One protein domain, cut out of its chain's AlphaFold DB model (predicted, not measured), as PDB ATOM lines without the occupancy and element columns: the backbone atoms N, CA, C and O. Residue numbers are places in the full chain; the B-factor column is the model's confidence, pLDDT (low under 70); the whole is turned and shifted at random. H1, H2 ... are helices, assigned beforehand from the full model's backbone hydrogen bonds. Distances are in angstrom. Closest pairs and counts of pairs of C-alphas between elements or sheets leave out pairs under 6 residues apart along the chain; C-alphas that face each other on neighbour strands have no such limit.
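Overview. This is residues 96 to 262 and 280 to 330 of the 334 residues of an uncharacterized protein of Trypanosoma theileri (UniProt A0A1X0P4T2). Helices stand here in successive layers: the hairpin of H2 and H3 at one end, then the bundle of H5, H6 and H7, then the hairpin of H8 and H9, then the hairpin of H11 and H12. Long H9 crosses H7 and H12, and its residues 255 to 262 stick out from the body; H4 sits to one side in a loosely held stretch, and H13 ends a tail far from H1. The bundle of H5, H6 and H7 is up and down, each helix running against the one before it. The 218 printed residues have thirteen named helices, H1 to H13 in order along the chain, and no named strand, so the class is all helix. The whole is compact, with a radius of gyration of the C-alphas of 16.9 A and spans of 52 by 50 by 38 A.

Arrangement. Start from H9, residues 235 to 262, which with H6, residues 181 to 194, is the hub, each touching five helices. Residues 238 to 249 of H9 touch H6 at a steep tilt of 43 degrees, the same way; their closest C-alphas, Cys 189 and Leu 245, are 4.7 A apart. H9 touches H7, residues 196 to 205, about perpendicular at 84 degrees, closest at the C-alphas of Ser 203 and Met 249, 5.7 A. H8, residues 208 to 224, forms a hairpin with H9 at a shallow tilt of 10 degrees, closest at the C-alphas of Ser 208 and Leu 246, 6.6 A. Look next at H12, residues 309 to 321: it touches H9 about perpendicular at 76 degrees, with the C-alphas of Glu 244 and Ser 311 closest at 5.4 A. H10, residues 282 to 285, touches H9, closest at the C-alphas of Asn 250 and Leu 283, 5.5 A. H11, residues 289 to 297, forms a hairpin with H12, closest at the C-alphas of Gly 297 and Thr 319, 5.5 A. From H6 walk the other way: H5, residues 164 to 175, forms a hairpin with it at a shallow tilt of 23 degrees, closest at the C-alphas of Thr 174 and Ala 184, 6.0 A. H3, residues 120 to 133, touches H6, closest at the C-alphas of Asn 128 and Val 183, 5.7 A. H2, residues 103 to 115, forms a hairpin with H3, closest at the C-alphas of His 113 and Ile 123, 7.0 A. H1, residues 96 to 99, only just touches H3, with 3 pairs of C-alphas within 8 A, the closest being Leu 98 and Trp 130 at 7.0 A. H4, residues 146 to 155, is close to but not clearly touching H6, and H13, residues 327 to 330, touches no helix. Every O i to N i+4 pair is within hydrogen-bond range in H2, H3, H4, H5, H8, H9, H11 and H12, against 9 of 10 in H6 and 5 of 6 in H7; H1, H10 and H13 are too short for such a pair.

Along the chain. Find C-alpha 96 at (229.182, 213.733, 178.012), where H1 begins. H9 runs 40.4 A from C-alpha 235 at (239.177, 230.718, 164.160) to C-alpha 262 at (275.494, 221.504, 179.364). H8 measures 24.6 A, H3 20.3 A, H6 19.4 A, H2 18.4 A, H12 18.1 A and H5 16.7 A. H13 ends at C-alpha 330, at (253.184, 249.950, 154.107).

Size, cuts and confidence. The C-alphas of Glu 100 and Val 330 are the two farthest apart, at 53.1 A. Residues 263 to 279 are not printed, and C-alphas 262 and 280 stand 15.2 A apart across the cut. The links from H3 to H4 and from H11 to H12 are long. The mean pLDDT of the printed part is 84.5; 31 residues are under 70, among them 141 to 158 and 326 to 330.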
ATOM      1  N   GLN A  96     229.820 214.274 176.804       81.69
ATOM      2  CA  GLN A  96     229.182 213.733 178.012       81.69
ATOM      3  C   GLN A  96     229.770 212.370 178.405       81.69
ATOM      4  O   GLN A  96     230.082 212.162 179.573       81.69
ATOM      5  N   VAL A  97     229.980 211.463 177.442       84.25
ATOM      6  CA  VAL A  97     230.596 210.148 177.705       84.25
ATOM      7  C   VAL A  97     232.019 210.311 178.241       84.25
ATOM      8  O   VAL A  97     232.363 209.740 179.269       84.25
ATOM      9  N   LEU A  98     232.845 211.108 177.562       86.56
ATOM     10  CA  LEU A  98     234.245 211.319 177.926       86.56
ATOM     11  C   LEU A  98     234.383 212.015 179.285       86.56
ATOM     12  O   LEU A  98     235.331 211.721 180.012       86.56
ATOM     13  N   LYS A  99     233.450 212.905 179.648       86.00
ATOM     14  CA  LYS A  99     233.446 213.612 180.936       86.00
ATOM     15  C   LYS A  99     233.300 212.671 182.134       86.00
ATOM     16  O   LYS A  99     233.857 212.955 183.191       86.00
ATOM     17  N   GLU A 100     232.602 211.552 181.959       85.38
ATOM     18  CA  GLU A 100     232.454 210.510 182.984       85.38
ATOM     19  C   GLU A 100     233.679 209.576 183.065       85.38
ATOM     20  O   GLU A 100     233.829 208.815 184.023       85.38
ATOM     21  N   CYS A 101     234.575 209.621 182.075       83.44
ATOM     22  CA  CYS A 101     235.767 208.781 182.009       83.44
ATOM     23  C   CYS A 101     236.993 209.454 182.643       83.44
ATOM     24  O   CYS A 101     237.204 210.662 182.516       83.44
ATOM     25  N   ALA A 102     237.875 208.654 183.250       85.81
ATOM     26  CA  ALA A 102     239.199 209.129 183.640       85.81
ATOM     27  C   ALA A 102     240.047 209.443 182.395       85.81
ATOM     28  O   ALA A 102     239.893 208.806 181.355       85.81
ATOM     29  N   VAL A 103     240.996 210.379 182.504       86.62
ATOM     30  CA  VAL A 103     241.856 210.787 181.372       86.62
ATOM     31  C   VAL A 103     242.583 209.594 180.735       86.62
ATOM     32  O   VAL A 103     242.682 209.531 179.515       86.62
ATOM     33  N   SER A 104     243.030 208.615 181.526       88.12
ATOM     34  CA  SER A 104     243.649 207.390 181.000       88.12
ATOM     35  C   SER A 104     242.708 206.582 180.104       88.12
ATOM     36  O   SER A 104     243.137 206.061 179.078       88.12
ATOM     37  N   ASP A 105     241.427 206.507 180.465       87.50
ATOM     38  CA  ASP A 105     240.415 205.768 179.708       87.50
ATOM     39  C   ASP A 105     240.029 206.536 178.438       87.50
ATOM     40  O   ASP A 105     239.866 205.937 177.376       87.50
ATOM     41  N   GLN A 106     239.965 207.873 178.520       91.94
ATOM     42  CA  GLN A 106     239.792 208.741 177.351       91.94
ATOM     43  C   GLN A 106     240.924 208.517 176.335       91.94
ATOM     44  O   GLN A 106     240.658 208.334 175.149       91.94
ATOM     45  N   ILE A 107     242.182 208.496 176.796       92.31
ATOM     46  CA  ILE A 107     243.358 208.256 175.948       92.31
ATOM     47  C   ILE A 107     243.297 206.869 175.309       92.31
ATOM     48  O   ILE A 107     243.434 206.774 174.092       92.31
ATOM     49  N   ALA A 108     243.025 205.814 176.084       89.62
ATOM     50  CA  ALA A 108     242.909 204.455 175.551       89.62
ATOM     51  C   ALA A 108     241.820 204.350 174.468       89.62
ATOM     52  O   ALA A 108     242.016 203.707 173.436       89.62
ATOM     53  N   TRP A 109     240.687 205.029 174.667       89.50
ATOM     54  CA  TRP A 109     239.604 205.034 173.689       89.50
ATOM     55  C   TRP A 109     239.977 205.787 172.407       89.50
ATOM     56  O   TRP A 109     239.687 205.324 171.303       89.50
ATOM     57  N   LEU A 110     240.676 206.917 172.522       92.19
ATOM     58  CA  LEU A 110     241.191 207.644 171.362       92.19
ATOM     59  C   LEU A 110     242.268 206.845 170.619       92.19
ATOM     60  O   LEU A 110     242.305 206.895 169.393       92.19
ATOM     61  N   GLU A 111     243.136 206.108 171.324       92.50
ATOM     62  CA  GLU A 111     244.160 205.244 170.716       92.50
ATOM     63  C   GLU A 111     243.520 204.161 169.849       92.50
ATOM     64  O   GLU A 111     243.918 203.950 168.702       92.50
ATOM     65  N   GLU A 112     242.473 203.523 170.364       88.38
ATOM     66  CA  GLU A 112     241.683 202.566 169.603       88.38
ATOM     67  C   GLU A 112     241.161 203.213 168.308       88.38
ATOM     68  O   GLU A 112     241.404 202.724 167.206       88.38
ATOM     69  N   HIS A 113     240.542 204.389 168.406       87.38
ATOM     70  CA  HIS A 113     239.897 205.039 167.264       87.38
ATOM     71  C   HIS A 113     240.870 205.693 166.278       87.38
ATOM     72  O   HIS A 113     240.547 205.813 165.094       87.38
ATOM     73  N   VAL A 114     242.066 206.096 166.720       87.00
ATOM     74  CA  VAL A 114     243.101 206.619 165.821       87.00
ATOM     75  C   VAL A 114     243.740 205.505 164.994       87.00
ATOM     76  O   VAL A 114     244.156 205.752 163.868       87.00
ATOM     77  N   THR A 115     243.809 204.280 165.516       81.19
ATOM     78  CA  THR A 115     244.440 203.154 164.804       81.19
ATOM     79  C   THR A 115     243.536 202.517 163.752       81.19
ATOM     80  O   THR A 115     244.031 201.880 162.824       81.19
ATOM     81  N   TYR A 116     242.222 202.717 163.850       77.38
ATOM     82  CA  TYR A 116     241.262 202.183 162.890       77.38
ATOM     83  C   TYR A 116     240.960 203.147 161.728       77.38
ATOM     84  O   TYR A 116     240.974 204.380 161.853       77.38
ATOM     85  N   ASP A 117     240.608 202.557 160.584       69.56
ATOM     86  CA  ASP A 117     240.035 203.253 159.428       69.56
ATOM     87  C   ASP A 117     238.525 203.440 159.630       69.56
ATOM     88  O   ASP A 117     237.684 202.723 159.086       69.56
ATOM     89  N   ILE A 118     238.184 204.401 160.485       69.75
ATOM     90  CA  ILE A 118     236.807 204.772 160.830       69.75
ATOM     91  C   ILE A 118     236.358 205.950 159.946       69.75
ATOM     92  O   ILE A 118     237.195 206.774 159.563       69.75
ATOM     93  N   PRO A 119     235.058 206.079 159.604       70.38
ATOM     94  CA  PRO A 119     234.566 207.221 158.842       70.38
ATOM     95  C   PRO A 119     234.956 208.578 159.445       70.38
ATOM     96  O   PRO A 119     234.797 208.819 160.642       70.38
ATOM     97  N   TYR A 120     235.391 209.486 158.568       63.41
ATOM     98  CA  TYR A 120     235.880 210.835 158.876       63.41
ATOM     99  C   TYR A 120     235.022 211.629 159.878       63.41
ATOM    100  O   TYR A 120     235.551 212.261 160.791       63.41
ATOM    101  N   PHE A 121     233.698 211.619 159.701       69.50
ATOM    102  CA  PHE A 121     232.793 212.420 160.530       69.50
ATOM    103  C   PHE A 121     232.825 211.952 161.990       69.50
ATOM    104  O   PHE A 121     232.922 212.763 162.899       69.50
ATOM    105  N   TYR A 122     232.867 210.637 162.204       77.75
ATOM    106  CA  TYR A 122     232.882 210.042 163.533       77.75
ATOM    107  C   TYR A 122     234.183 210.358 164.276       77.75
ATOM    108  O   TYR A 122     234.155 210.750 165.440       77.75
ATOM    109  N   ILE A 123     235.330 210.200 163.603       80.31
ATOM    110  CA  ILE A 123     236.628 210.464 164.234       80.31
ATOM    111  C   ILE A 123     236.799 211.960 164.526       80.31
ATOM    112  O   ILE A 123     237.280 212.321 165.594       80.31
ATOM    113  N   SER A 124     236.328 212.838 163.639       82.38
ATOM    114  CA  SER A 124     236.392 214.284 163.870       82.38
ATOM    115  C   SER A 124     235.535 214.706 165.067       82.38
ATOM    116  O   SER A 124     236.017 215.466 165.901       82.38
ATOM    117  N   ASP A 125     234.319 214.168 165.210       85.38
ATOM    118  CA  ASP A 125     233.419 214.492 166.326       85.38
ATOM    119  C   ASP A 125     233.955 214.003 167.679       85.38
ATOM    120  O   ASP A 125     233.900 214.737 168.671       85.38
ATOM    121  N   LEU A 126     234.516 212.789 167.726       89.44
ATOM    122  CA  LEU A 126     235.129 212.229 168.933       89.44
ATOM    123  C   LEU A 126     236.313 213.085 169.404       89.44
ATOM    124  O   LEU A 126     236.363 213.506 170.561       89.44
ATOM    125  N   PHE A 127     237.247 213.381 168.498       91.62
ATOM    126  CA  PHE A 127     238.430 214.180 168.815       91.62
ATOM    127  C   PHE A 127     238.072 215.638 169.121       91.62
ATOM    128  O   PHE A 127     238.651 216.231 170.029       91.62
ATOM    129  N   ASN A 128     237.085 216.211 168.425       91.25
ATOM    130  CA  ASN A 128     236.571 217.544 168.726       91.25
ATOM    131  C   ASN A 128     235.964 217.614 170.135       91.25
ATOM    132  O   ASN A 128     236.239 218.558 170.875       91.25
ATOM    133  N   SER A 129     235.185 216.602 170.522       90.31
ATOM    134  CA  SER A 129     234.590 216.517 171.860       90.31
ATOM    135  C   SER A 129     235.664 216.414 172.940       90.31
ATOM    136  O   SER A 129     235.609 217.119 173.943       90.31
ATOM    137  N   TRP A 130     236.704 215.609 172.706       93.06
ATOM    138  CA  TRP A 130     237.843 215.522 173.619       93.06
ATOM    139  C   TRP A 130     238.619 216.841 173.732       93.06
ATOM    140  O   TRP A 130     238.944 217.273 174.835       93.06
ATOM    141  N   CYS A 131     238.868 217.530 172.613       92.69
ATOM    142  CA  CYS A 131     239.504 218.850 172.632       92.69
ATOM    143  C   CYS A 131     238.669 219.880 173.401       92.69
ATOM    144  O   CYS A 131     239.239 220.716 174.096       92.69
ATOM    145  N   SER A 132     237.340 219.805 173.296       90.62
ATOM    146  CA  SER A 132     236.417 220.706 173.995       90.62
ATOM    147  C   SER A 132     236.477 220.507 175.513       90.62
ATOM    148  O   SER A 132     236.528 221.487 176.251       90.62
ATOM    149  N   LEU A 133     236.599 219.259 175.985       89.62
ATOM    150  CA  LEU A 133     236.808 218.955 177.408       89.62
ATOM    151  C   LEU A 133     238.131 219.498 177.959       89.62
ATOM    152  O   LEU A 133     238.206 219.875 179.125       89.62
ATOM    153  N   HIS A 134     239.175 219.538 177.130       89.94
ATOM    154  CA  HIS A 134     240.525 219.962 177.519       89.94
ATOM    155  C   HIS A 134     240.891 221.359 176.992       89.94
ATOM    156  O   HIS A 134     242.069 221.716 176.919       89.94
ATOM    157  N   ARG A 135     239.884 222.169 176.649       89.69
ATOM    158  CA  ARG A 135     240.020 223.507 176.048       89.69
ATOM    159  C   ARG A 135     240.856 224.469 176.898       89.69
ATOM    160  O   ARG A 135     241.649 225.244 176.364       89.69
ATOM    161  N   ASN A 136     240.774 224.335 178.221       87.25
ATOM    162  CA  ASN A 136     241.530 225.126 179.200       87.25
ATOM    163  C   ASN A 136     243.058 224.943 179.110       87.25
ATOM    164  O   ASN A 136     243.805 225.695 179.733       87.25
ATOM    165  N   LEU A 137     243.554 223.946 178.363       86.88
ATOM    166  CA  LEU A 137     244.993 223.755 178.148       86.88
ATOM    167  C   LEU A 137     245.590 224.727 177.122       86.88
ATOM    168  O   LEU A 137     246.808 224.878 177.081       86.88
ATOM    169  N   PHE A 138     244.768 225.362 176.287       86.81
ATOM    170  CA  PHE A 138     245.243 226.271 175.237       86.81
ATOM    171  C   PHE A 138     244.417 227.554 175.094       86.81
ATOM    172  O   PHE A 138     244.823 228.449 174.353       86.81
ATOM    173  N   ILE A 139     243.306 227.676 175.827       88.06
ATOM    174  CA  ILE A 139     242.540 228.914 175.976       88.06
ATOM    175  C   ILE A 139     242.599 229.387 177.432       88.06
ATOM    176  O   ILE A 139     242.358 228.608 178.351       88.06
ATOM    177  N   SER A 140     242.883 230.674 177.641       79.56
ATOM    178  CA  SER A 140     242.726 231.343 178.933       79.56
ATOM    179  C   SER A 140     241.311 231.916 179.034       79.56
ATOM    180  O   SER A 140     240.973 232.845 178.303       79.56
ATOM    181  N   GLU A 141     240.478 231.383 179.927       64.50
ATOM    182  CA  GLU A 141     239.194 232.007 180.286       64.50
ATOM    183  C   GLU A 141     239.337 232.942 181.506       64.50
ATOM    184  O   GLU A 141     240.256 232.800 182.320       64.50
ATOM    185  N   ASP A 142     238.434 233.927 181.612       49.47
ATOM    186  CA  ASP A 142     238.408 234.955 182.664       49.47
ATOM    187  C   ASP A 142     238.209 234.385 184.090       49.47
ATOM    188  O   ASP A 142     237.806 233.241 184.292       49.47
ATOM    189  N   GLU A 143     238.496 235.235 185.086       46.94
ATOM    190  CA  GLU A 143     238.818 235.017 186.515       46.94
ATOM    191  C   GLU A 143     238.247 233.814 187.304       46.94
ATOM    192  O   GLU A 143     238.897 233.406 188.267       46.94
ATOM    193  N   ASN A 144     237.131 233.191 186.915       44.78
ATOM    194  CA  ASN A 144     236.642 231.945 187.529       44.78
ATOM    195  C   ASN A 144     237.389 230.687 187.034       44.78
ATOM    196  O   ASN A 144     237.442 229.692 187.753       44.78
ATOM    197  N   GLY A 145     238.017 230.731 185.852       43.34
ATOM    198  CA  GLY A 145     238.812 229.626 185.295       43.34
ATOM    199  C   GLY A 145     240.215 229.493 185.899       43.34
ATOM    200  O   GLY A 145     240.899 228.495 185.683       43.34
ATOM    201  N   LYS A 146     240.675 230.469 186.697       41.59
ATOM    202  CA  LYS A 146     242.042 230.488 187.259       41.59
ATOM    203  C   LYS A 146     242.300 229.355 188.266       41.59
ATOM    204  O   LYS A 146     243.441 228.903 188.375       41.59
ATOM    205  N   GLU A 147     241.275 228.861 188.967       40.97
ATOM    206  CA  GLU A 147     241.390 227.684 189.847       40.97
ATOM    207  C   GLU A 147     241.460 226.368 189.049       40.97
ATOM    208  O   GLU A 147     242.297 225.512 189.349       40.97
ATOM    209  N   GLU A 148     240.679 226.239 187.970       44.56
ATOM    210  CA  GLU A 148     240.769 225.113 187.029       44.56
ATOM    211  C   GLU A 148     242.091 225.109 186.258       44.56
ATOM    212  O   GLU A 148     242.673 224.047 186.076       44.56
ATOM    213  N   ILE A 149     242.636 226.270 185.886       47.44
ATOM    214  CA  ILE A 149     243.949 226.400 185.234       47.44
ATOM    215  C   ILE A 149     245.089 225.984 186.182       47.44
ATOM    216  O   ILE A 149     246.075 225.394 185.744       47.44
ATOM    217  N   GLN A 150     244.986 226.234 187.494       41.41
ATOM    218  CA  GLN A 150     245.968 225.734 188.470       41.41
ATOM    219  C   GLN A 150     245.865 224.217 188.689       41.41
ATOM    220  O   GLN A 150     246.889 223.558 188.893       41.41
ATOM    221  N   LEU A 151     244.655 223.650 188.614       43.91
ATOM    222  CA  LEU A 151     244.436 222.204 188.649       43.91
ATOM    223  C   LEU A 151     244.918 221.542 187.347       43.91
ATOM    224  O   LEU A 151     245.652 220.562 187.406       43.91
ATOM    225  N   ALA A 152     244.619 222.135 186.191       45.53
ATOM    226  CA  ALA A 152     245.070 221.715 184.869       45.53
ATOM    227  C   ALA A 152     246.593 221.810 184.734       45.53
ATOM    228  O   ALA A 152     247.200 220.878 184.236       45.53
ATOM    229  N   ASN A 153     247.247 222.844 185.274       44.56
ATOM    230  CA  ASN A 153     248.714 222.934 185.324       44.56
ATOM    231  C   ASN A 153     249.357 221.931 186.301       44.56
ATOM    232  O   ASN A 153     250.500 221.522 186.098       44.56
ATOM    233  N   LYS A 154     248.639 221.499 187.349       44.06
ATOM    234  CA  LYS A 154     249.033 220.347 188.184       44.06
ATOM    235  C   LYS A 154     248.835 219.011 187.462       44.06
ATOM    236  O   LYS A 154     249.593 218.079 187.716       44.06
ATOM    237  N   VAL A 155     247.843 218.927 186.577       47.59
ATOM    238  CA  VAL A 155     247.526 217.758 185.742       47.59
ATOM    239  C   VAL A 155     248.395 217.697 184.469       47.59
ATOM    240  O   VAL A 155     248.695 216.601 184.011       47.59
ATOM    241  N   ALA A 156     248.909 218.828 183.962       51.81
ATOM    242  CA  ALA A 156     249.728 219.003 182.744       51.81
ATOM    243  C   ALA A 156     251.159 218.429 182.842       51.81
ATOM    244  O   ALA A 156     252.095 218.830 182.150       51.81
ATOM    245  N   ASN A 157     251.354 217.490 183.758       56.19
ATOM    246  CA  ASN A 157     252.544 216.665 183.855       56.19
ATOM    247  C   ASN A 157     252.200 215.315 184.515       56.19
ATOM    248  O   ASN A 157     253.050 214.719 185.173       56.19
ATOM    249  N   GLY A 158     250.934 214.895 184.417       61.25
ATOM    250  CA  GLY A 158     250.460 213.586 184.835       61.25
ATOM    251  C   GLY A 158     250.662 212.575 183.714       61.25
ATOM    252  O   GLY A 158     250.380 212.862 182.551       61.25
ATOM    253  N   ASP A 159     251.110 211.374 184.075       76.19
ATOM    254  CA  ASP A 159     251.335 210.269 183.133       76.19
ATOM    255  C   ASP A 159     250.062 209.874 182.352       76.19
ATOM    256  O   ASP A 159     250.140 209.154 181.364       76.19
ATOM    257  N   SER A 160     248.883 210.368 182.751       83.81
ATOM    258  CA  SER A 160     247.594 210.061 182.127       83.81
ATOM    259  C   SER A 160     247.442 210.563 180.693       83.81
ATOM    260  O   SER A 160     246.639 209.991 179.972       83.81
ATOM    261  N   PHE A 161     248.165 211.612 180.278       87.12
ATOM    262  CA  PHE A 161     248.126 212.132 178.899       87.12
ATOM    263  C   PHE A 161     249.197 211.519 177.987       87.12
ATOM    264  O   PHE A 161     249.212 211.797 176.787       87.12
ATOM    265  N   LEU A 162     250.134 210.738 178.533       92.06
ATOM    266  CA  LEU A 162     251.239 210.168 177.767       92.06
ATOM    267  C   LEU A 162     250.706 209.137 176.766       92.06
ATOM    268  O   LEU A 162     250.151 208.118 177.162       92.06
ATOM    269  N   SER A 163     250.917 209.380 175.470       94.81
ATOM    270  CA  SER A 163     250.534 208.433 174.421       94.81
ATOM    271  C   SER A 163     251.374 208.628 173.162       94.81
ATOM    272  O   SER A 163     251.215 209.592 172.407       94.81
ATOM    273  N   GLU A 164     252.266 207.672 172.908       95.62
ATOM    274  CA  GLU A 164     253.026 207.608 171.657       95.62
ATOM    275  C   GLU A 164     252.126 207.221 170.472       95.62
ATOM    276  O   GLU A 164     252.315 207.727 169.364       95.62
ATOM    277  N   VAL A 165     251.121 206.371 170.705       95.25
ATOM    278  CA  VAL A 165     250.181 205.908 169.673       95.25
ATOM    279  C   VAL A 165     249.357 207.077 169.136       95.25
ATOM    280  O   VAL A 165     249.296 207.264 167.922       95.25
ATOM    281  N   LEU A 166     248.801 207.922 170.015       95.00
ATOM    282  CA  LEU A 166     248.063 209.116 169.598       95.00
ATOM    283  C   LEU A 166     248.957 210.128 168.895       95.00
ATOM    284  O   LEU A 166     248.560 210.660 167.861       95.00
ATOM    285  N   CYS A 167     250.165 210.382 169.404       96.56
ATOM    286  CA  CYS A 167     251.082 211.318 168.753       96.56
ATOM    287  C   CYS A 167     251.382 210.897 167.306       96.56
ATOM    288  O   CYS A 167     251.296 211.725 166.400       96.56
ATOM    289  N   ASN A 168     251.693 209.618 167.076       96.50
ATOM    290  CA  ASN A 168     251.946 209.105 165.730       96.50
ATOM    291  C   ASN A 168     250.675 209.110 164.868       96.50
ATOM    292  O   ASN A 168     250.689 209.662 163.769       96.50
ATOM    293  N   GLY A 169     249.572 208.554 165.378       94.12
ATOM    294  CA  GLY A 169     248.331 208.400 164.619       94.12
ATOM    295  C   GLY A 169     247.684 209.731 164.237       94.12
ATOM    296  O   GLY A 169     247.234 209.901 163.103       94.12
ATOM    297  N   VAL A 170     247.676 210.716 165.142       94.94
ATOM    298  CA  VAL A 170     247.125 212.048 164.850       94.94
ATOM    299  C   VAL A 170     248.003 212.769 163.832       94.94
ATOM    300  O   VAL A 170     247.462 213.340 162.888       94.94
ATOM    301  N   VAL A 171     249.337 212.712 163.951       95.62
ATOM    302  CA  VAL A 171     250.239 213.309 162.950       95.62
ATOM    303  C   VAL A 171     250.041 212.656 161.580       95.62
ATOM    304  O   VAL A 171     249.873 213.367 160.591       95.62
ATOM    305  N   GLU A 172     249.981 211.326 161.506       94.19
ATOM    306  CA  GLU A 172     249.742 210.599 160.256       94.19
ATOM    307  C   GLU A 172     248.406 210.995 159.608       94.19
ATOM    308  O   GLU A 172     248.360 211.342 158.421       94.19
ATOM    309  N   LYS A 173     247.318 211.028 160.388       90.88
ATOM    310  CA  LYS A 173     245.992 211.440 159.902       90.88
ATOM    311  C   LYS A 173     245.924 212.925 159.533       90.88
ATOM    312  O   LYS A 173     245.186 213.289 158.620       90.88
ATOM    313  N   THR A 174     246.716 213.775 160.181       91.44
ATOM    314  CA  THR A 174     246.846 215.197 159.826       91.44
ATOM    315  C   THR A 174     247.548 215.357 158.478       91.44
ATOM    316  O   THR A 174     247.075 216.079 157.602       91.44
ATOM    317  N   LEU A 175     248.671 214.660 158.275       90.75
ATOM    318  CA  LEU A 175     249.459 214.767 157.047       90.75
ATOM    319  C   LEU A 175     248.732 214.170 155.835       90.75
ATOM    320  O   LEU A 175     248.800 214.743 154.747       90.75
ATOM    321  N   SER A 176     247.995 213.076 156.036       88.94
ATOM    322  CA  SER A 176     247.154 212.437 155.012       88.94
ATOM    323  C   SER A 176     245.833 213.168 154.736       88.94
ATOM    324  O   SER A 176     245.152 212.834 153.769       88.94
ATOM    325  N   GLY A 177     245.473 214.178 155.537       84.25
ATOM    326  CA  GLY A 177     244.236 214.949 155.376       84.25
ATOM    327  C   GLY A 177     242.968 214.219 155.837       84.25
ATOM    328  O   GLY A 177     241.867 214.627 155.476       84.25
ATOM    329  N   VAL A 178     243.112 213.145 156.619       86.44
ATOM    330  CA  VAL A 178     241.996 212.415 157.239       86.44
ATOM    331  C   VAL A 178     241.438 213.170 158.442       86.44
ATOM    332  O   VAL A 178     240.252 213.071 158.709       86.44
ATOM    333  N   LEU A 179     242.254 213.922 159.181       86.56
ATOM    334  CA  LEU A 179     241.749 214.845 160.199       86.56
ATOM    335  C   LEU A 179     241.786 216.276 159.653       86.56
ATOM    336  O   LEU A 179     242.811 216.671 159.086       86.56
ATOM    337  N   PRO A 180     240.707 217.064 159.819       89.69
ATOM    338  CA  PRO A 180     240.742 218.468 159.450       89.69
ATOM    339  C   PRO A 180     241.708 219.212 160.369       89.69
ATOM    340  O   PRO A 180     241.938 218.819 161.517       89.69
ATOM    341  N   TYR A 181     242.286 220.295 159.852       92.38
ATOM    342  CA  TYR A 181     243.346 221.012 160.553       92.38
ATOM    343  C   TYR A 181     242.907 221.536 161.929       92.38
ATOM    344  O   TYR A 181     243.660 221.422 162.892       92.38
ATOM    345  N   ASP A 182     241.686 222.057 162.041       92.31
ATOM    346  CA  ASP A 182     241.128 222.598 163.283       92.31
ATOM    347  C   ASP A 182     240.986 221.552 164.401       92.31
ATOM    348  O   ASP A 182     241.279 221.842 165.560       92.31
ATOM    349  N   VAL A 183     240.588 220.320 164.084       93.00
ATOM    350  CA  VAL A 183     240.555 219.202 165.046       93.00
ATOM    351  C   VAL A 183     241.962 218.682 165.335       93.00
ATOM    352  O   VAL A 183     242.322 218.476 166.497       93.00
ATOM    353  N   ALA A 184     242.777 218.509 164.295       94.50
ATOM    354  CA  ALA A 184     244.138 218.004 164.414       94.50
ATOM    355  C   ALA A 184     245.010 218.888 165.316       94.50
ATOM    356  O   ALA A 184     245.614 218.391 166.264       94.50
ATOM    357  N   VAL A 185     245.059 220.201 165.064       96.62
ATOM    358  CA  VAL A 185     245.958 221.103 165.794       96.62
ATOM    359  C   VAL A 185     245.594 221.204 167.273       96.62
ATOM    360  O   VAL A 185     246.487 221.176 168.116       96.62
ATOM    361  N   ARG A 186     244.297 221.219 167.610       96.06
ATOM    362  CA  ARG A 186     243.832 221.209 169.005       96.06
ATOM    363  C   ARG A 186     244.172 219.898 169.697       96.06
ATOM    364  O   ARG A 186     244.690 219.925 170.808       96.06
ATOM    365  N   THR A 187     243.998 218.768 169.015       96.00
ATOM    366  CA  THR A 187     244.368 217.449 169.552       96.00
ATOM    367  C   THR A 187     245.865 217.384 169.854       96.00
ATOM    368  O   THR A 187     246.273 217.006 170.951       96.00
ATOM    369  N   LEU A 188     246.697 217.792 168.890       97.00
ATOM    370  CA  LEU A 188     248.149 217.839 169.049       97.00
ATOM    371  C   LEU A 188     248.560 218.801 170.169       97.00
ATOM    372  O   LEU A 188     249.468 218.487 170.937       97.00
ATOM    373  N   CYS A 189     247.876 219.940 170.293       96.31
ATOM    374  CA  CYS A 189     248.101 220.902 171.364       96.31
ATOM    375  C   CYS A 189     247.787 220.304 172.742       96.31
ATOM    376  O   CYS A 189     248.639 220.366 173.625       96.31
ATOM    377  N   VAL A 190     246.625 219.664 172.922       94.81
ATOM    378  CA  VAL A 190     246.253 218.988 174.180       94.81
ATOM    379  C   VAL A 190     247.286 217.920 174.547       94.81
ATOM    380  O   VAL A 190     247.751 217.889 175.685       94.81
ATOM    381  N   LEU A 191     247.717 217.092 173.589       94.88
ATOM    382  CA  LEU A 191     248.754 216.081 173.824       94.88
ATOM    383  C   LEU A 191     250.094 216.708 174.230       94.88
ATOM    384  O   LEU A 191     250.741 216.215 175.157       94.88
ATOM    385  N   ALA A 192     250.516 217.779 173.550       94.56
ATOM    386  CA  ALA A 192     251.784 218.458 173.802       94.56
ATOM    387  C   ALA A 192     251.806 219.183 175.156       94.56
ATOM    388  O   ALA A 192     252.787 219.074 175.892       94.56
ATOM    389  N   VAL A 193     250.740 219.918 175.484       92.50
ATOM    390  CA  VAL A 193     250.599 220.632 176.761       92.50
ATOM    391  C   VAL A 193     250.418 219.637 177.909       92.50
ATOM    392  O   VAL A 193     251.030 219.808 178.960       92.50
ATOM    393  N   GLY A 194     249.629 218.579 177.700       88.94
ATOM    394  CA  GLY A 194     249.308 217.583 178.723       88.94
ATOM    395  C   GLY A 194     250.513 216.774 179.206       88.94
ATOM    396  O   GLY A 194     250.564 216.407 180.380       88.94
ATOM    397  N   HIS A 195     251.505 216.513 178.341       91.56
ATOM    398  CA  HIS A 195     252.722 215.809 178.750       91.56
ATOM    399  C   HIS A 195     253.975 216.198 177.946       91.56
ATOM    400  O   HIS A 195     254.011 216.163 176.715       91.56
ATOM    401  N   LYS A 196     255.088 216.465 178.647       91.19
ATOM    402  CA  LYS A 196     256.349 216.922 178.024       91.19
ATOM    403  C   LYS A 196     256.968 215.913 177.061       91.19
ATOM    404  O   LYS A 196     257.633 216.326 176.112       91.19
ATOM    405  N   ASP A 197     256.804 214.613 177.297       93.12
ATOM    406  CA  ASP A 197     257.343 213.598 176.380       93.12
ATOM    407  C   ASP A 197     256.556 213.517 175.071       93.12
ATOM    408  O   ASP A 197     257.184 213.358 174.023       93.12
ATOM    409  N   ASN A 198     255.243 213.773 175.093       95.25
ATOM    410  CA  ASN A 198     254.460 213.942 173.868       95.25
ATOM    411  C   ASN A 198     254.976 215.150 173.086       95.25
ATOM    412  O   ASN A 198     255.297 215.024 171.912       95.25
ATOM    413  N   ALA A 199     255.169 216.304 173.737       94.12
ATOM    414  CA  ALA A 199     255.731 217.483 173.075       94.12
ATOM    415  C   ALA A 199     257.114 217.215 172.446       94.12
ATOM    416  O   ALA A 199     257.384 217.646 171.325       94.12
ATOM    417  N   ARG A 200     257.994 216.471 173.138       94.06
ATOM    418  CA  ARG A 200     259.315 216.066 172.610       94.06
ATOM    419  C   ARG A 200     259.226 215.093 171.439       94.06
ATOM    420  O   ARG A 200     260.136 215.069 170.609       94.06
ATOM    421  N   LEU A 201     258.216 214.230 171.429       96.12
ATOM    422  CA  LEU A 201     257.954 213.304 170.337       96.12
ATOM    423  C   LEU A 201     257.393 214.070 169.133       96.12
ATOM    424  O   LEU A 201     257.954 213.988 168.045       96.12
ATOM    425  N   LEU A 202     256.376 214.902 169.347       96.69
ATOM    426  CA  LEU A 202     255.755 215.745 168.326       96.69
ATOM    427  C   LEU A 202     256.763 216.680 167.653       96.69
ATOM    428  O   LEU A 202     256.766 216.768 166.430       96.69
ATOM    429  N   SER A 203     257.706 217.267 168.404       94.38
ATOM    430  CA  SER A 203     258.797 218.079 167.831       94.38
ATOM    431  C   SER A 203     259.718 217.320 166.865       94.38
ATOM    432  O   SER A 203     260.537 217.939 166.193       94.38
ATOM    433  N   LYS A 204     259.643 215.983 166.830       94.25
ATOM    434  CA  LYS A 204     260.371 215.121 165.887       94.25
ATOM    435  C   LYS A 204     259.475 214.573 164.776       94.25
ATOM    436  O   LYS A 204     259.991 214.284 163.702       94.25
ATOM    437  N   LEU A 205     258.180 214.394 165.044       95.88
ATOM    438  CA  LEU A 205     257.218 213.813 164.101       95.88
ATOM    439  C   LEU A 205     256.691 214.830 163.086       95.88
ATOM    440  O   LEU A 205     256.497 214.482 161.925       95.88
ATOM    441  N   ILE A 206     256.465 216.076 163.508       95.38
ATOM    442  CA  ILE A 206     255.932 217.135 162.649       95.38
ATOM    443  C   ILE A 206     256.798 218.391 162.745       95.38
ATOM    444  O   ILE A 206     257.203 218.817 163.828       95.38
ATOM    445  N   SER A 207     257.115 218.982 161.590       94.69
ATOM    446  CA  SER A 207     257.902 220.213 161.550       94.69
ATOM    447  C   SER A 207     257.037 221.419 161.920       94.69
ATOM    448  O   SER A 207     255.853 221.478 161.578       94.69
ATOM    449  N   SER A 208     257.633 222.400 162.599       94.00
ATOM    450  CA  SER A 208     256.921 223.633 162.969       94.00
ATOM    451  C   SER A 208     256.478 224.427 161.740       94.00
ATOM    452  O   SER A 208     255.418 225.045 161.757       94.00
ATOM    453  N   GLU A 209     257.243 224.332 160.652       94.31
ATOM    454  CA  GLU A 209     256.886 224.936 159.372       94.31
ATOM    455  C   GLU A 209     255.641 224.294 158.763       94.31
ATOM    456  O   GLU A 209     254.743 224.997 158.321       94.31
ATOM    457  N   THR A 210     255.523 222.965 158.820       95.44
ATOM    458  CA  THR A 210     254.326 222.254 158.344       95.44
ATOM    459  C   THR A 210     253.079 222.650 159.135       95.44
ATOM    460  O   THR A 210     252.003 222.775 158.556       95.44
ATOM    461  N   ILE A 211     253.198 222.860 160.450       96.38
ATOM    462  CA  ILE A 211     252.074 223.325 161.281       96.38
ATOM    463  C   ILE A 211     251.616 224.717 160.832       96.38
ATOM    464  O   ILE A 211     250.410 224.958 160.734       96.38
ATOM    465  N   LEU A 212     252.570 225.612 160.558       95.62
ATOM    466  CA  LEU A 212     252.300 226.979 160.127       95.62
ATOM    467  C   LEU A 212     251.752 227.044 158.692       95.62
ATOM    468  O   LEU A 212     250.829 227.812 158.435       95.62
ATOM    469  N   GLU A 213     252.262 226.209 157.784       95.56
ATOM    470  CA  GLU A 213     251.744 226.028 156.419       95.56
ATOM    471  C   GLU A 213     250.266 225.665 156.433       95.56
ATOM    472  O   GLU A 213     249.434 226.329 155.825       95.56
ATOM    473  N   ARG A 214     249.927 224.632 157.207       95.06
ATOM    474  CA  ARG A 214     248.559 224.125 157.290       95.06
ATOM    475  C   ARG A 214     247.615 225.124 157.958       95.06
ATOM    476  O   ARG A 214     246.441 225.157 157.599       95.06
ATOM    477  N   TYR A 215     248.116 225.945 158.884       95.25
ATOM    478  CA  TYR A 215     247.352 227.069 159.428       95.25
ATOM    479  C   TYR A 215     247.040 228.106 158.345       95.25
ATOM    480  O   TYR A 215     245.887 228.508 158.202       95.25
ATOM    481  N   GLU A 216     248.048 228.514 157.567       94.75
ATOM    482  CA  GLU A 216     247.866 229.471 156.472       94.75
ATOM    483  C   GLU A 216     246.855 228.948 155.442       94.75
ATOM    484  O   GLU A 216     245.922 229.667 155.074       94.75
ATOM    485  N   ASP A 217     246.989 227.684 155.034       93.81
ATOM    486  CA  ASP A 217     246.063 227.023 154.112       93.81
ATOM    487  C   ASP A 217     244.634 226.995 154.668       93.81
ATOM    488  O   ASP A 217     243.682 227.326 153.957       93.81
ATOM    489  N   TYR A 218     244.475 226.663 155.954       92.75
ATOM    490  CA  TYR A 218     243.176 226.640 156.628       92.75
ATOM    491  C   TYR A 218     242.513 228.024 156.644       92.75
ATOM    492  O   TYR A 218     241.345 228.157 156.272       92.75
ATOM    493  N   VAL A 219     243.254 229.074 157.009       91.50
ATOM    494  CA  VAL A 219     242.747 230.458 157.011       91.50
ATOM    495  C   VAL A 219     242.405 230.922 155.594       91.50
ATOM    496  O   VAL A 219     241.353 231.529 155.372       91.50
ATOM    497  N   SER A 220     243.256 230.603 154.617       91.31
ATOM    498  CA  SER A 220     243.020 230.897 153.201       91.31
ATOM    499  C   SER A 220     241.736 230.232 152.706       91.31
ATOM    500  O   SER A 220     240.894 230.887 152.089       91.31
ATOM    501  N   ASP A 221     241.514 228.964 153.036       89.56
ATOM    502  CA  ASP A 221     240.317 228.234 152.631       89.56
ATOM    503  C   ASP A 221     239.044 228.721 153.333       89.56
ATOM    504  O   ASP A 221     237.992 228.782 152.692       89.56
ATOM    505  N   LEU A 222     239.125 229.138 154.601       87.69
ATOM    506  CA  LEU A 222     238.018 229.814 155.283       87.69
ATOM    507  C   LEU A 222     237.671 231.150 154.617       87.69
ATOM    508  O   LEU A 222     236.491 231.446 154.416       87.69
ATOM    509  N   SER A 223     238.684 231.930 154.226       86.12
ATOM    510  CA  SER A 223     238.482 233.215 153.550       86.12
ATOM    511  C   SER A 223     237.806 233.054 152.186       86.12
ATOM    512  O   SER A 223     236.869 233.782 151.883       86.12
ATOM    513  N   LYS A 224     238.183 232.031 151.401       88.75
ATOM    514  CA  LYS A 224     237.543 231.710 150.109       88.75
ATOM    515  C   LYS A 224     236.073 231.305 150.245       88.75
ATOM    516  O   LYS A 224     235.341 231.344 149.260       88.75
ATOM    517  N   ARG A 225     235.660 230.853 151.431       84.69
ATOM    518  CA  ARG A 225     234.295 230.398 151.739       84.69
ATOM    519  C   ARG A 225     233.466 231.451 152.480       84.69
ATOM    520  O   ARG A 225     232.368 231.121 152.915       84.69
ATOM    521  N   ASP A 226     233.988 232.667 152.660       82.06
ATOM    522  CA  ASP A 226     233.387 233.734 153.472       82.06
ATOM    523  C   ASP A 226     233.076 233.312 154.929       82.06
ATOM    524  O   ASP A 226     232.176 233.846 155.575       82.06
ATOM    525  N   LYS A 227     233.849 232.363 155.482       79.56
ATOM    526  CA  LYS A 227     233.715 231.851 156.861       79.56
ATOM    527  C   LYS A 227     234.854 232.338 157.760       79.56
ATOM    528  O   LYS A 227     235.529 231.553 158.420       79.56
ATOM    529  N   LEU A 228     235.091 233.650 157.783       68.50
ATOM    530  CA  LEU A 228     236.215 234.262 158.515       68.50
ATOM    531  C   LEU A 228     236.140 234.086 160.045       68.50
ATOM    532  O   LEU A 228     237.153 234.214 160.723       68.50
ATOM    533  N   SER A 229     234.964 233.765 160.591       67.69
ATOM    534  CA  SER A 229     234.776 233.420 162.006       67.69
ATOM    535  C   SER A 229     235.166 231.976 162.353       67.69
ATOM    536  O   SER A 229     235.249 231.653 163.535       67.69
ATOM    537  N   GLY A 230     235.405 231.118 161.357       62.94
ATOM    538  CA  GLY A 230     235.487 229.660 161.506       62.94
ATOM    539  C   GLY A 230     234.263 228.949 160.916       62.94
ATOM    540  O   GLY A 230     233.244 229.588 160.646       62.94
ATOM    541  N   ASP A 231     234.379 227.637 160.673       64.19
ATOM    542  CA  ASP A 231     233.270 226.806 160.169       64.19
ATOM    543  C   ASP A 231     232.423 226.250 161.325       64.19
ATOM    544  O   ASP A 231     231.327 226.741 161.586       64.19
ATOM    545  N   VAL A 232     232.977 225.276 162.056       75.00
ATOM    546  CA  VAL A 232     232.383 224.676 163.266       75.00
ATOM    547  C   VAL A 232     233.098 225.167 164.527       75.00
ATOM    548  O   VAL A 232     232.465 225.411 165.548       75.00
ATOM    549  N   ILE A 233     234.419 225.341 164.445       84.44
ATOM    550  CA  ILE A 233     235.270 225.802 165.545       84.44
ATOM    551  C   ILE A 233     235.692 227.250 165.262       84.44
ATOM    552  O   ILE A 233     236.085 227.543 164.127       84.44
ATOM    553  N   PRO A 234     235.638 228.159 166.255       88.69
ATOM    554  CA  PRO A 234     236.064 229.540 166.072       88.69
ATOM    555  C   PRO A 234     237.522 229.637 165.614       88.69
ATOM    556  O   PRO A 234     238.406 229.000 166.189       88.69
ATOM    557  N   LEU A 235     237.804 230.499 164.633       90.00
ATOM    558  CA  LEU A 235     239.177 230.718 164.160       90.00
ATOM    559  C   LEU A 235     240.111 231.201 165.286       90.00
ATOM    560  O   LEU A 235     241.305 230.899 165.277       90.00
ATOM    561  N   THR A 236     239.566 231.914 166.274       91.81
ATOM    562  CA  THR A 236     240.299 232.365 167.463       91.81
ATOM    563  C   THR A 236     240.844 231.200 168.283       91.81
ATOM    564  O   THR A 236     241.996 231.234 168.708       91.81
ATOM    565  N   GLU A 237     240.048 230.143 168.443       92.12
ATOM    566  CA  GLU A 237     240.430 228.923 169.149       92.12
ATOM    567  C   GLU A 237     241.494 228.137 168.376       92.12
ATOM    568  O   GLU A 237     242.494 227.710 168.953       92.12
ATOM    569  N   VAL A 238     241.314 227.994 167.059       94.19
ATOM    570  CA  VAL A 238     242.298 227.320 166.197       94.19
ATOM    571  C   VAL A 238     243.637 228.060 166.240       94.19
ATOM    572  O   VAL A 238     244.671 227.434 166.445       94.19
ATOM    573  N   GLY A 239     243.622 229.393 166.123       94.12
ATOM    574  CA  GLY A 239     244.827 230.221 166.221       94.12
ATOM    575  C   GLY A 239     245.525 230.107 167.578       94.12
ATOM    576  O   GLY A 239     246.751 229.977 167.621       94.12
ATOM    577  N   ALA A 240     244.763 230.086 168.675       94.06
ATOM    578  CA  ALA A 240     245.309 229.908 170.017       94.06
ATOM    579  C   ALA A 240     245.985 228.542 170.192       94.06
ATOM    580  O   ALA A 240     247.124 228.477 170.654       94.06
ATOM    581  N   ALA A 241     245.335 227.464 169.744       95.56
ATOM    582  CA  ALA A 241     245.905 226.121 169.779       95.56
ATOM    583  C   ALA A 241     247.169 225.995 168.914       95.56
ATOM    584  O   ALA A 241     248.149 225.385 169.341       95.56
ATOM    585  N   THR A 242     247.187 226.603 167.721       96.94
ATOM    586  CA  THR A 242     248.379 226.633 166.858       96.94
ATOM    587  C   THR A 242     249.549 227.335 167.552       96.94
ATOM    588  O   THR A 242     250.656 226.790 167.588       96.94
ATOM    589  N   LEU A 243     249.325 228.524 168.124       95.62
ATOM    590  CA  LEU A 243     250.367 229.275 168.833       95.62
ATOM    591  C   LEU A 243     250.878 228.525 170.060       95.62
ATOM    592  O   LEU A 243     252.085 228.472 170.295       95.62
ATOM    593  N   GLU A 244     249.972 227.924 170.825       95.06
ATOM    594  CA  GLU A 244     250.322 227.207 172.042       95.06
ATOM    595  C   GLU A 244     251.109 225.924 171.751       95.06
ATOM    596  O   GLU A 244     252.143 225.675 172.378       95.06
ATOM    597  N   LEU A 245     250.715 225.166 170.725       96.69
ATOM    598  CA  LEU A 245     251.471 224.009 170.248       96.69
ATOM    599  C   LEU A 245     252.900 224.403 169.841       96.69
ATOM    600  O   LEU A 245     253.868 223.788 170.302       96.69
ATOM    601  N   LEU A 246     253.050 225.454 169.026       96.44
ATOM    602  CA  LEU A 246     254.361 225.954 168.598       96.44
ATOM    603  C   LEU A 246     255.199 226.431 169.792       96.44
ATOM    604  O   LEU A 246     256.384 226.102 169.891       96.44
ATOM    605  N   ARG A 247     254.594 227.139 170.751       94.88
ATOM    606  CA  ARG A 247     255.267 227.576 171.979       94.88
ATOM    607  C   ARG A 247     255.803 226.390 172.780       94.88
ATOM    608  O   ARG A 247     256.966 226.400 173.197       94.88
ATOM    609  N   VAL A 248     254.984 225.364 172.994       93.81
ATOM    610  CA  VAL A 248     255.374 224.169 173.756       93.81
ATOM    611  C   VAL A 248     256.480 223.398 173.031       93.81
ATOM    612  O   VAL A 248     257.475 223.019 173.658       93.81
ATOM    613  N   MET A 249     256.381 223.244 171.706       94.69
ATOM    614  CA  MET A 249     257.434 222.649 170.874       94.69
ATOM    615  C   MET A 249     258.747 223.444 170.948       94.69
ATOM    616  O   MET A 249     259.831 222.853 171.034       94.69
ATOM    617  N   ASN A 250     258.681 224.778 170.990       93.62
ATOM    618  CA  ASN A 250     259.849 225.631 171.191       93.62
ATOM    619  C   ASN A 250     260.496 225.390 172.555       93.62
ATOM    620  O   ASN A 250     261.710 225.193 172.634       93.62
ATOM    621  N   ALA A 251     259.692 225.335 173.619       91.94
ATOM    622  CA  ALA A 251     260.179 225.114 174.976       91.94
ATOM    623  C   ALA A 251     260.898 223.762 175.128       91.94
ATOM    624  O   ALA A 251     261.987 223.700 175.709       91.94
ATOM    625  N   VAL A 252     260.348 222.674 174.574       91.62
ATOM    626  CA  VAL A 252     261.008 221.357 174.643       91.62
ATOM    627  C   VAL A 252     262.255 221.283 173.766       91.62
ATOM    628  O   VAL A 252     263.244 220.670 174.175       91.62
ATOM    629  N   THR A 253     262.257 221.947 172.609       90.19
ATOM    630  CA  THR A 253     263.433 222.023 171.732       90.19
ATOM    631  C   THR A 253     264.559 222.797 172.414       90.19
ATOM    632  O   THR A 253     265.705 222.340 172.433       90.19
ATOM    633  N   LEU A 254     264.235 223.921 173.058       89.00
ATOM    634  CA  LEU A 254     265.176 224.705 173.856       89.00
ATOM    635  C   LEU A 254     265.754 223.864 174.998       89.00
ATOM    636  O   LEU A 254     266.971 223.809 175.173       89.00
ATOM    637  N   GLN A 255     264.902 223.138 175.729       86.75
ATOM    638  CA  GLN A 255     265.339 222.254 176.811       86.75
ATOM    639  C   GLN A 255     266.304 221.164 176.307       86.75
ATOM    640  O   GLN A 255     267.303 220.862 176.965       86.75
ATOM    641  N   GLN A 256     266.025 220.560 175.148       86.25
ATOM    642  CA  GLN A 256     266.903 219.557 174.537       86.25
ATOM    643  C   GLN A 256     268.252 220.161 174.134       86.25
ATOM    644  O   GLN A 256     269.292 219.572 174.434       86.25
ATOM    645  N   GLN A 257     268.256 221.342 173.508       84.06
ATOM    646  CA  GLN A 257     269.484 222.045 173.132       84.06
ATOM    647  C   GLN A 257     270.321 222.430 174.354       84.06
ATOM    648  O   GLN A 257     271.522 222.179 174.363       84.06
ATOM    649  N   GLN A 258     269.697 222.949 175.413       83.56
ATOM    650  CA  GLN A 258     270.380 223.306 176.658       83.56
ATOM    651  C   GLN A 258     271.030 222.089 177.326       83.56
ATOM    652  O   GLN A 258     272.202 222.149 177.695       83.56
ATOM    653  N   LYS A 259     270.328 220.948 177.416       82.69
ATOM    654  CA  LYS A 259     270.923 219.686 177.900       82.69
ATOM    655  C   LYS A 259     272.108 219.257 177.028       82.69
ATOM    656  O   LYS A 259     273.158 218.884 177.546       82.69
ATOM    657  N   ARG A 260     271.958 219.394 175.707       78.44
ATOM    658  CA  ARG A 260     272.999 219.159 174.697       78.44
ATOM    659  C   ARG A 260     274.101 220.228 174.686       78.44
ATOM    660  O   ARG A 260     275.044 220.130 173.912       78.44
ATOM    661  N   TRP A 261     274.028 221.288 175.473       71.88
ATOM    662  CA  TRP A 261     275.130 222.243 175.608       71.88
ATOM    663  C   TRP A 261     275.790 222.107 176.976       71.88
ATOM    664  O   TRP A 261     277.013 222.138 177.058       71.88
ATOM    665  N   SER A 262     275.009 221.793 178.012       72.31
ATOM    666  CA  SER A 262     275.494 221.504 179.364       72.31
ATOM    667  C   SER A 262     276.446 220.304 179.436       72.31
ATOM    668  O   SER A 262     277.281 220.249 180.333       72.31
ATOM    669  N   ALA A 280     267.006 231.687 172.370       78.31
ATOM    670  CA  ALA A 280     265.798 231.506 173.190       78.31
ATOM    671  C   ALA A 280     264.606 230.940 172.392       78.31
ATOM    672  O   ALA A 280     263.696 230.339 172.964       78.31
ATOM    673  N   TYR A 281     264.646 231.078 171.064       86.56
ATOM    674  CA  TYR A 281     263.577 230.672 170.151       86.56
ATOM    675  C   TYR A 281     264.130 229.755 169.054       86.56
ATOM    676  O   TYR A 281     264.226 230.162 167.897       86.56
ATOM    677  N   PRO A 282     264.531 228.512 169.384       87.50
ATOM    678  CA  PRO A 282     265.081 227.580 168.401       87.50
ATOM    679  C   PRO A 282     264.136 227.275 167.233       87.50
ATOM    680  O   PRO A 282     264.624 226.949 166.150       87.50
ATOM    681  N   LEU A 283     262.812 227.400 167.414       88.38
ATOM    682  CA  LEU A 283     261.868 227.255 166.302       88.38
ATOM    683  C   LEU A 283     261.997 228.353 165.250       88.38
ATOM    684  O   LEU A 283     261.696 228.093 164.091       88.38
ATOM    685  N   ALA A 284     262.513 229.536 165.593       87.94
ATOM    686  CA  ALA A 284     262.697 230.612 164.623       87.94
ATOM    687  C   ALA A 284     263.607 230.210 163.450       87.94
ATOM    688  O   ALA A 284     263.454 230.717 162.346       87.94
ATOM    689  N   ALA A 285     264.546 229.283 163.672       86.75
ATOM    690  CA  ALA A 285     265.423 228.767 162.621       86.75
ATOM    691  C   ALA A 285     264.731 227.763 161.680       86.75
ATOM    692  O   ALA A 285     265.290 227.431 160.638       86.75
ATOM    693  N   GLN A 286     263.566 227.241 162.070       88.50
ATOM    694  CA  GLN A 286     262.783 226.278 161.294       88.50
ATOM    695  C   GLN A 286     261.608 226.934 160.570       88.50
ATOM    696  O   GLN A 286     261.093 226.337 159.633       88.50
ATOM    697  N   LEU A 287     261.187 228.118 161.020       91.81
ATOM    698  CA  LEU A 287     260.019 228.822 160.508       91.81
ATOM    699  C   LEU A 287     260.379 229.780 159.367       91.81
ATOM    700  O   LEU A 287     261.373 230.509 159.428       91.81
ATOM    701  N   GLU A 288     259.527 229.828 158.349       93.19
ATOM    702  CA  GLU A 288     259.585 230.808 157.276       93.19
ATOM    703  C   GLU A 288     259.099 232.171 157.785       93.19
ATOM    704  O   GLU A 288     257.935 232.370 158.144       93.19
ATOM    705  N   ARG A 289     260.008 233.149 157.764       91.94
ATOM    706  CA  ARG A 289     259.771 234.525 158.219       91.94
ATOM    707  C   ARG A 289     258.497 235.142 157.631       91.94
ATOM    708  O   ARG A 289     257.689 235.709 158.360       91.94
ATOM    709  N   GLU A 290     258.335 235.083 156.310       93.12
ATOM    710  CA  GLU A 290     257.213 235.729 155.616       93.12
ATOM    711  C   GLU A 290     255.879 235.065 155.954       93.12
ATOM    712  O   GLU A 290     254.866 235.746 156.114       93.12
ATOM    713  N   ARG A 291     255.882 233.740 156.112       93.81
ATOM    714  CA  ARG A 291     254.704 232.979 156.519       93.81
ATOM    715  C   ARG A 291     254.294 233.309 157.945       93.81
ATOM    716  O   ARG A 291     253.123 233.592 158.184       93.81
ATOM    717  N   TRP A 292     255.257 233.384 158.866       94.81
ATOM    718  CA  TRP A 292     254.982 233.820 160.234       94.81
ATOM    719  C   TRP A 292     254.313 235.195 160.247       94.81
ATOM    720  O   TRP A 292     253.260 235.364 160.856       94.81
ATOM    721  N   CYS A 293     254.880 236.162 159.524       93.75
ATOM    722  CA  CYS A 293     254.332 237.513 159.486       93.75
ATOM    723  C   CYS A 293     252.926 237.581 158.871       93.75
ATOM    724  O   CYS A 293     252.121 238.394 159.317       93.75
ATOM    725  N   ARG A 294     252.606 236.733 157.886       91.69
ATOM    726  CA  ARG A 294     251.250 236.649 157.317       91.69
ATOM    727  C   ARG A 294     250.235 236.063 158.298       91.69
ATOM    728  O   ARG A 294     249.114 236.556 158.350       91.69
ATOM    729  N   CYS A 295     250.628 235.053 159.072       91.56
ATOM    730  CA  CYS A 295     249.734 234.359 160.001       91.56
ATOM    731  C   CYS A 295     249.569 235.079 161.348       91.56
ATOM    732  O   CYS A 295     248.460 235.168 161.865       91.56
ATOM    733  N   PHE A 296     250.671 235.566 161.923       92.50
ATOM    734  CA  PHE A 296     250.742 236.062 163.303       92.50
ATOM    735  C   PHE A 296     251.473 237.404 163.445       92.50
ATOM    736  O   PHE A 296     251.616 237.894 164.563       92.50
ATOM    737  N   GLY A 297     251.927 238.016 162.343       86.44
ATOM    738  CA  GLY A 297     252.563 239.338 162.386       86.44
ATOM    739  C   GLY A 297     251.592 240.441 162.812       86.44
ATOM    740  O   GLY A 297     251.940 241.291 163.623       86.44
ATOM    741  N   GLU A 298     250.356 240.378 162.316       85.50
ATOM    742  CA  GLU A 298     249.199 241.041 162.919       85.50
ATOM    743  C   GLU A 298     248.301 239.940 163.467       85.50
ATOM    744  O   GLU A 298     247.700 239.191 162.695       85.50
ATOM    745  N   MET A 299     248.260 239.796 164.792       83.06
ATOM    746  CA  MET A 299     247.514 238.714 165.424       83.06
ATOM    747  C   MET A 299     246.043 238.735 164.966       83.06
ATOM    748  O   MET A 299     245.418 239.801 165.014       83.06
ATOM    749  N   PRO A 300     245.470 237.595 164.528       83.56
ATOM    750  CA  PRO A 300     244.090 237.572 164.071       83.56
ATOM    751  C   PRO A 300     243.130 238.080 165.160       83.56
ATOM    752  O   PRO A 300     243.357 237.844 166.354       83.56
ATOM    753  N   PRO A 301     242.051 238.785 164.777       81.06
ATOM    754  CA  PRO A 301     241.168 239.446 165.730       81.06
ATOM    755  C   PRO A 301     240.572 238.436 166.715       81.06
ATOM    756  O   PRO A 301     240.018 237.417 166.314       81.06
ATOM    757  N   GLY A 302     240.697 238.723 168.013       80.94
ATOM    758  CA  GLY A 302     240.184 237.875 169.094       80.94
ATOM    759  C   GLY A 302     241.062 236.675 169.473       80.94
ATOM    760  O   GLY A 302     240.774 236.038 170.479       80.94
ATOM    761  N   VAL A 303     242.145 236.366 168.742       84.62
ATOM    762  CA  VAL A 303     243.132 235.353 169.187       84.62
ATOM    763  C   VAL A 303     243.844 235.847 170.447       84.62
ATOM    764  O   VAL A 303     243.964 235.116 171.427       84.62
ATOM    765  N   ALA A 304     244.230 237.126 170.465       84.19
ATOM    766  CA  ALA A 304     244.967 237.704 171.583       84.19
ATOM    767  C   ALA A 304     244.199 237.659 172.918       84.19
ATOM    768  O   ALA A 304     244.810 237.581 173.976       84.19
ATOM    769  N   THR A 305     242.863 237.687 172.874       85.25
ATOM    770  CA  THR A 305     242.009 237.670 174.071       85.25
ATOM    771  C   THR A 305     241.817 236.277 174.665       85.25
ATOM    772  O   THR A 305     241.333 236.178 175.784       85.25
ATOM    773  N   VAL A 306     242.140 235.216 173.918       86.69
ATOM    774  CA  VAL A 306     241.961 233.821 174.358       86.69
ATOM    775  C   VAL A 306     243.286 233.093 174.576       86.69
ATOM    776  O   VAL A 306     243.306 232.049 175.217       86.69
ATOM    777  N   CYS A 307     244.399 233.607 174.055       86.75
ATOM    778  CA  CYS A 307     245.720 233.022 174.266       86.75
ATOM    779  C   CYS A 307     246.205 233.176 175.712       86.75
ATOM    780  O   CYS A 307     245.885 234.145 176.398       86.75
ATOM    781  N   SER A 308     247.057 232.248 176.155       84.62
ATOM    782  CA  SER A 308     247.797 232.424 177.405       84.62
ATOM    783  C   SER A 308     248.867 233.513 177.255       84.62
ATOM    784  O   SER A 308     249.432 233.682 176.170       84.62
ATOM    785  N   ASP A 309     249.237 234.171 178.358       84.94
ATOM    786  CA  ASP A 309     250.344 235.144 178.383       84.94
ATOM    787  C   ASP A 309     251.631 234.570 177.767       84.94
ATOM    788  O   ASP A 309     252.374 235.258 177.069       84.94
ATOM    789  N   GLY A 310     251.891 233.275 177.981       84.19
ATOM    790  CA  GLY A 310     253.044 232.593 177.404       84.19
ATOM    791  C   GLY A 310     252.988 232.504 175.877       84.19
ATOM    792  O   GLY A 310     254.026 232.651 175.228       84.19
ATOM    793  N   SER A 311     251.812 232.243 175.301       88.06
ATOM    794  CA  SER A 311     251.604 232.172 173.846       88.06
ATOM    795  C   SER A 311     251.739 233.551 173.212       88.06
ATOM    796  O   SER A 311     252.374 233.667 172.166       88.06
ATOM    797  N   LEU A 312     251.225 234.588 173.878       90.19
ATOM    798  CA  LEU A 312     251.353 235.980 173.444       90.19
ATOM    799  C   LEU A 312     252.815 236.430 173.432       90.19
ATOM    800  O   LEU A 312     253.322 236.826 172.389       90.19
ATOM    801  N   LEU A 313     253.537 236.243 174.543       89.81
ATOM    802  CA  LEU A 313     254.960 236.588 174.632       89.81
ATOM    803  C   LEU A 313     255.815 235.835 173.606       89.81
ATOM    804  O   LEU A 313     256.794 236.371 173.086       89.81
ATOM    805  N   PHE A 314     255.479 234.573 173.328       92.00
ATOM    806  CA  PHE A 314     256.144 233.798 172.285       92.00
ATOM    807  C   PHE A 314     255.877 234.376 170.895       92.00
ATOM    808  O   PHE A 314     256.812 234.502 170.102       92.00
ATOM    809  N   ALA A 315     254.624 234.734 170.613       92.88
ATOM    810  CA  ALA A 315     254.245 235.290 169.329       92.88
ATOM    811  C   ALA A 315     254.883 236.665 169.093       92.88
ATOM    812  O   ALA A 315     255.499 236.870 168.049       92.88
ATOM    813  N   ASP A 316     254.821 237.556 170.083       92.00
ATOM    814  CA  ASP A 316     255.424 238.890 170.036       92.00
ATOM    815  C   ASP A 316     256.933 238.802 169.794       92.00
ATOM    816  O   ASP A 316     257.458 239.433 168.878       92.00
ATOM    817  N   ALA A 317     257.630 237.940 170.538       91.31
ATOM    818  CA  ALA A 317     259.069 237.769 170.381       91.31
ATOM    819  C   ALA A 317     259.463 237.250 168.990       91.31
ATOM    820  O   ALA A 317     260.458 237.705 168.422       91.31
ATOM    821  N   LEU A 318     258.701 236.311 168.414       91.75
ATOM    822  CA  LEU A 318     258.946 235.848 167.046       91.75
ATOM    823  C   LEU A 318     258.615 236.924 166.011       91.75
ATOM    824  O   LEU A 318     259.379 237.099 165.064       91.75
ATOM    825  N   THR A 319     257.535 237.676 166.199       92.56
ATOM    826  CA  THR A 319     257.148 238.793 165.331       92.56
ATOM    827  C   THR A 319     258.211 239.897 165.324       92.56
ATOM    828  O   THR A 319     258.578 240.390 164.251       92.56
ATOM    829  N   GLU A 320     258.789 240.224 166.483       91.00
ATOM    830  CA  GLU A 320     259.923 241.144 166.610       91.00
ATOM    831  C   GLU A 320     261.193 240.589 165.951       91.00
ATOM    832  O   GLU A 320     261.850 241.280 165.164       91.00
ATOM    833  N   LEU A 321     261.529 239.323 166.219       89.81
ATOM    834  CA  LEU A 321     262.711 238.660 165.663       89.81
ATOM    835  C   LEU A 321     262.651 238.585 164.131       89.81
ATOM    836  O   LEU A 321     263.647 238.816 163.439       89.81
ATOM    837  N   PHE A 322     261.461 238.322 163.597       92.19
ATOM    838  CA  PHE A 322     261.165 238.331 162.175       92.19
ATOM    839  C   PHE A 322     260.889 239.726 161.617       92.19
ATOM    840  O   PHE A 322     260.712 239.853 160.407       92.19
ATOM    841  N   LYS A 323     260.916 240.792 162.425       90.88
ATOM    842  CA  LYS A 323     260.679 242.178 161.988       90.88
ATOM    843  C   LYS A 323     259.478 242.266 161.040       90.88
ATOM    844  O   LYS A 323     259.625 242.713 159.893       90.88
ATOM    845  N   CYS A 324     258.343 241.721 161.460       89.88
ATOM    846  CA  CYS A 324     257.112 241.841 160.694       89.88
ATOM    847  C   CYS A 324     256.699 243.314 160.669       89.88
ATOM    848  O   CYS A 324     256.694 243.971 161.705       89.88
ATOM    849  N   ARG A 325     256.408 243.853 159.483       79.81
ATOM    850  CA  ARG A 325     255.919 245.230 159.357       79.81
ATOM    851  C   ARG A 325     254.427 245.253 159.654       79.81
ATOM    852  O   ARG A 325     253.704 244.413 159.119       79.81
ATOM    853  N   SER A 326     253.973 246.219 160.447       61.97
ATOM    854  CA  SER A 326     252.544 246.513 160.556       61.97
ATOM    855  C   SER A 326     252.040 247.064 159.217       61.97
ATOM    856  O   SER A 326     252.778 247.748 158.497       61.97
ATOM    857  N   LYS A 327     250.785 246.791 158.844       54.94
ATOM    858  CA  LYS A 327     250.184 247.330 157.609       54.94
ATOM    859  C   LYS A 327     250.214 248.862 157.554       54.94
ATOM    860  O   LYS A 327     250.211 249.419 156.459       54.94
ATOM    861  N   GLU A 328     250.315 249.543 158.696       48.75
ATOM    862  CA  GLU A 328     250.456 251.002 158.774       48.75
ATOM    863  C   GLU A 328     251.780 251.520 158.177       48.75
ATOM    864  O   GLU A 328     251.789 252.567 157.531       48.75
ATOM    865  N   GLU A 329     252.882 250.767 158.270       47.00
ATOM    866  CA  GLU A 329     254.163 251.155 157.650       47.00
ATOM    867  C   GLU A 329     254.168 250.998 156.120       47.00
ATOM    868  O   GLU A 329     254.968 251.632 155.431       47.00
ATOM    869  N   VAL A 330     253.276 250.174 155.561       47.94
ATOM    870  CA  VAL A 330     253.184 249.950 154.107       47.94
ATOM    871  C   VAL A 330     252.425 251.086 153.414       47.94
ATOM    872  O   VAL A 330     252.725 251.411 152.267       47.94
TER     873      VAL A 330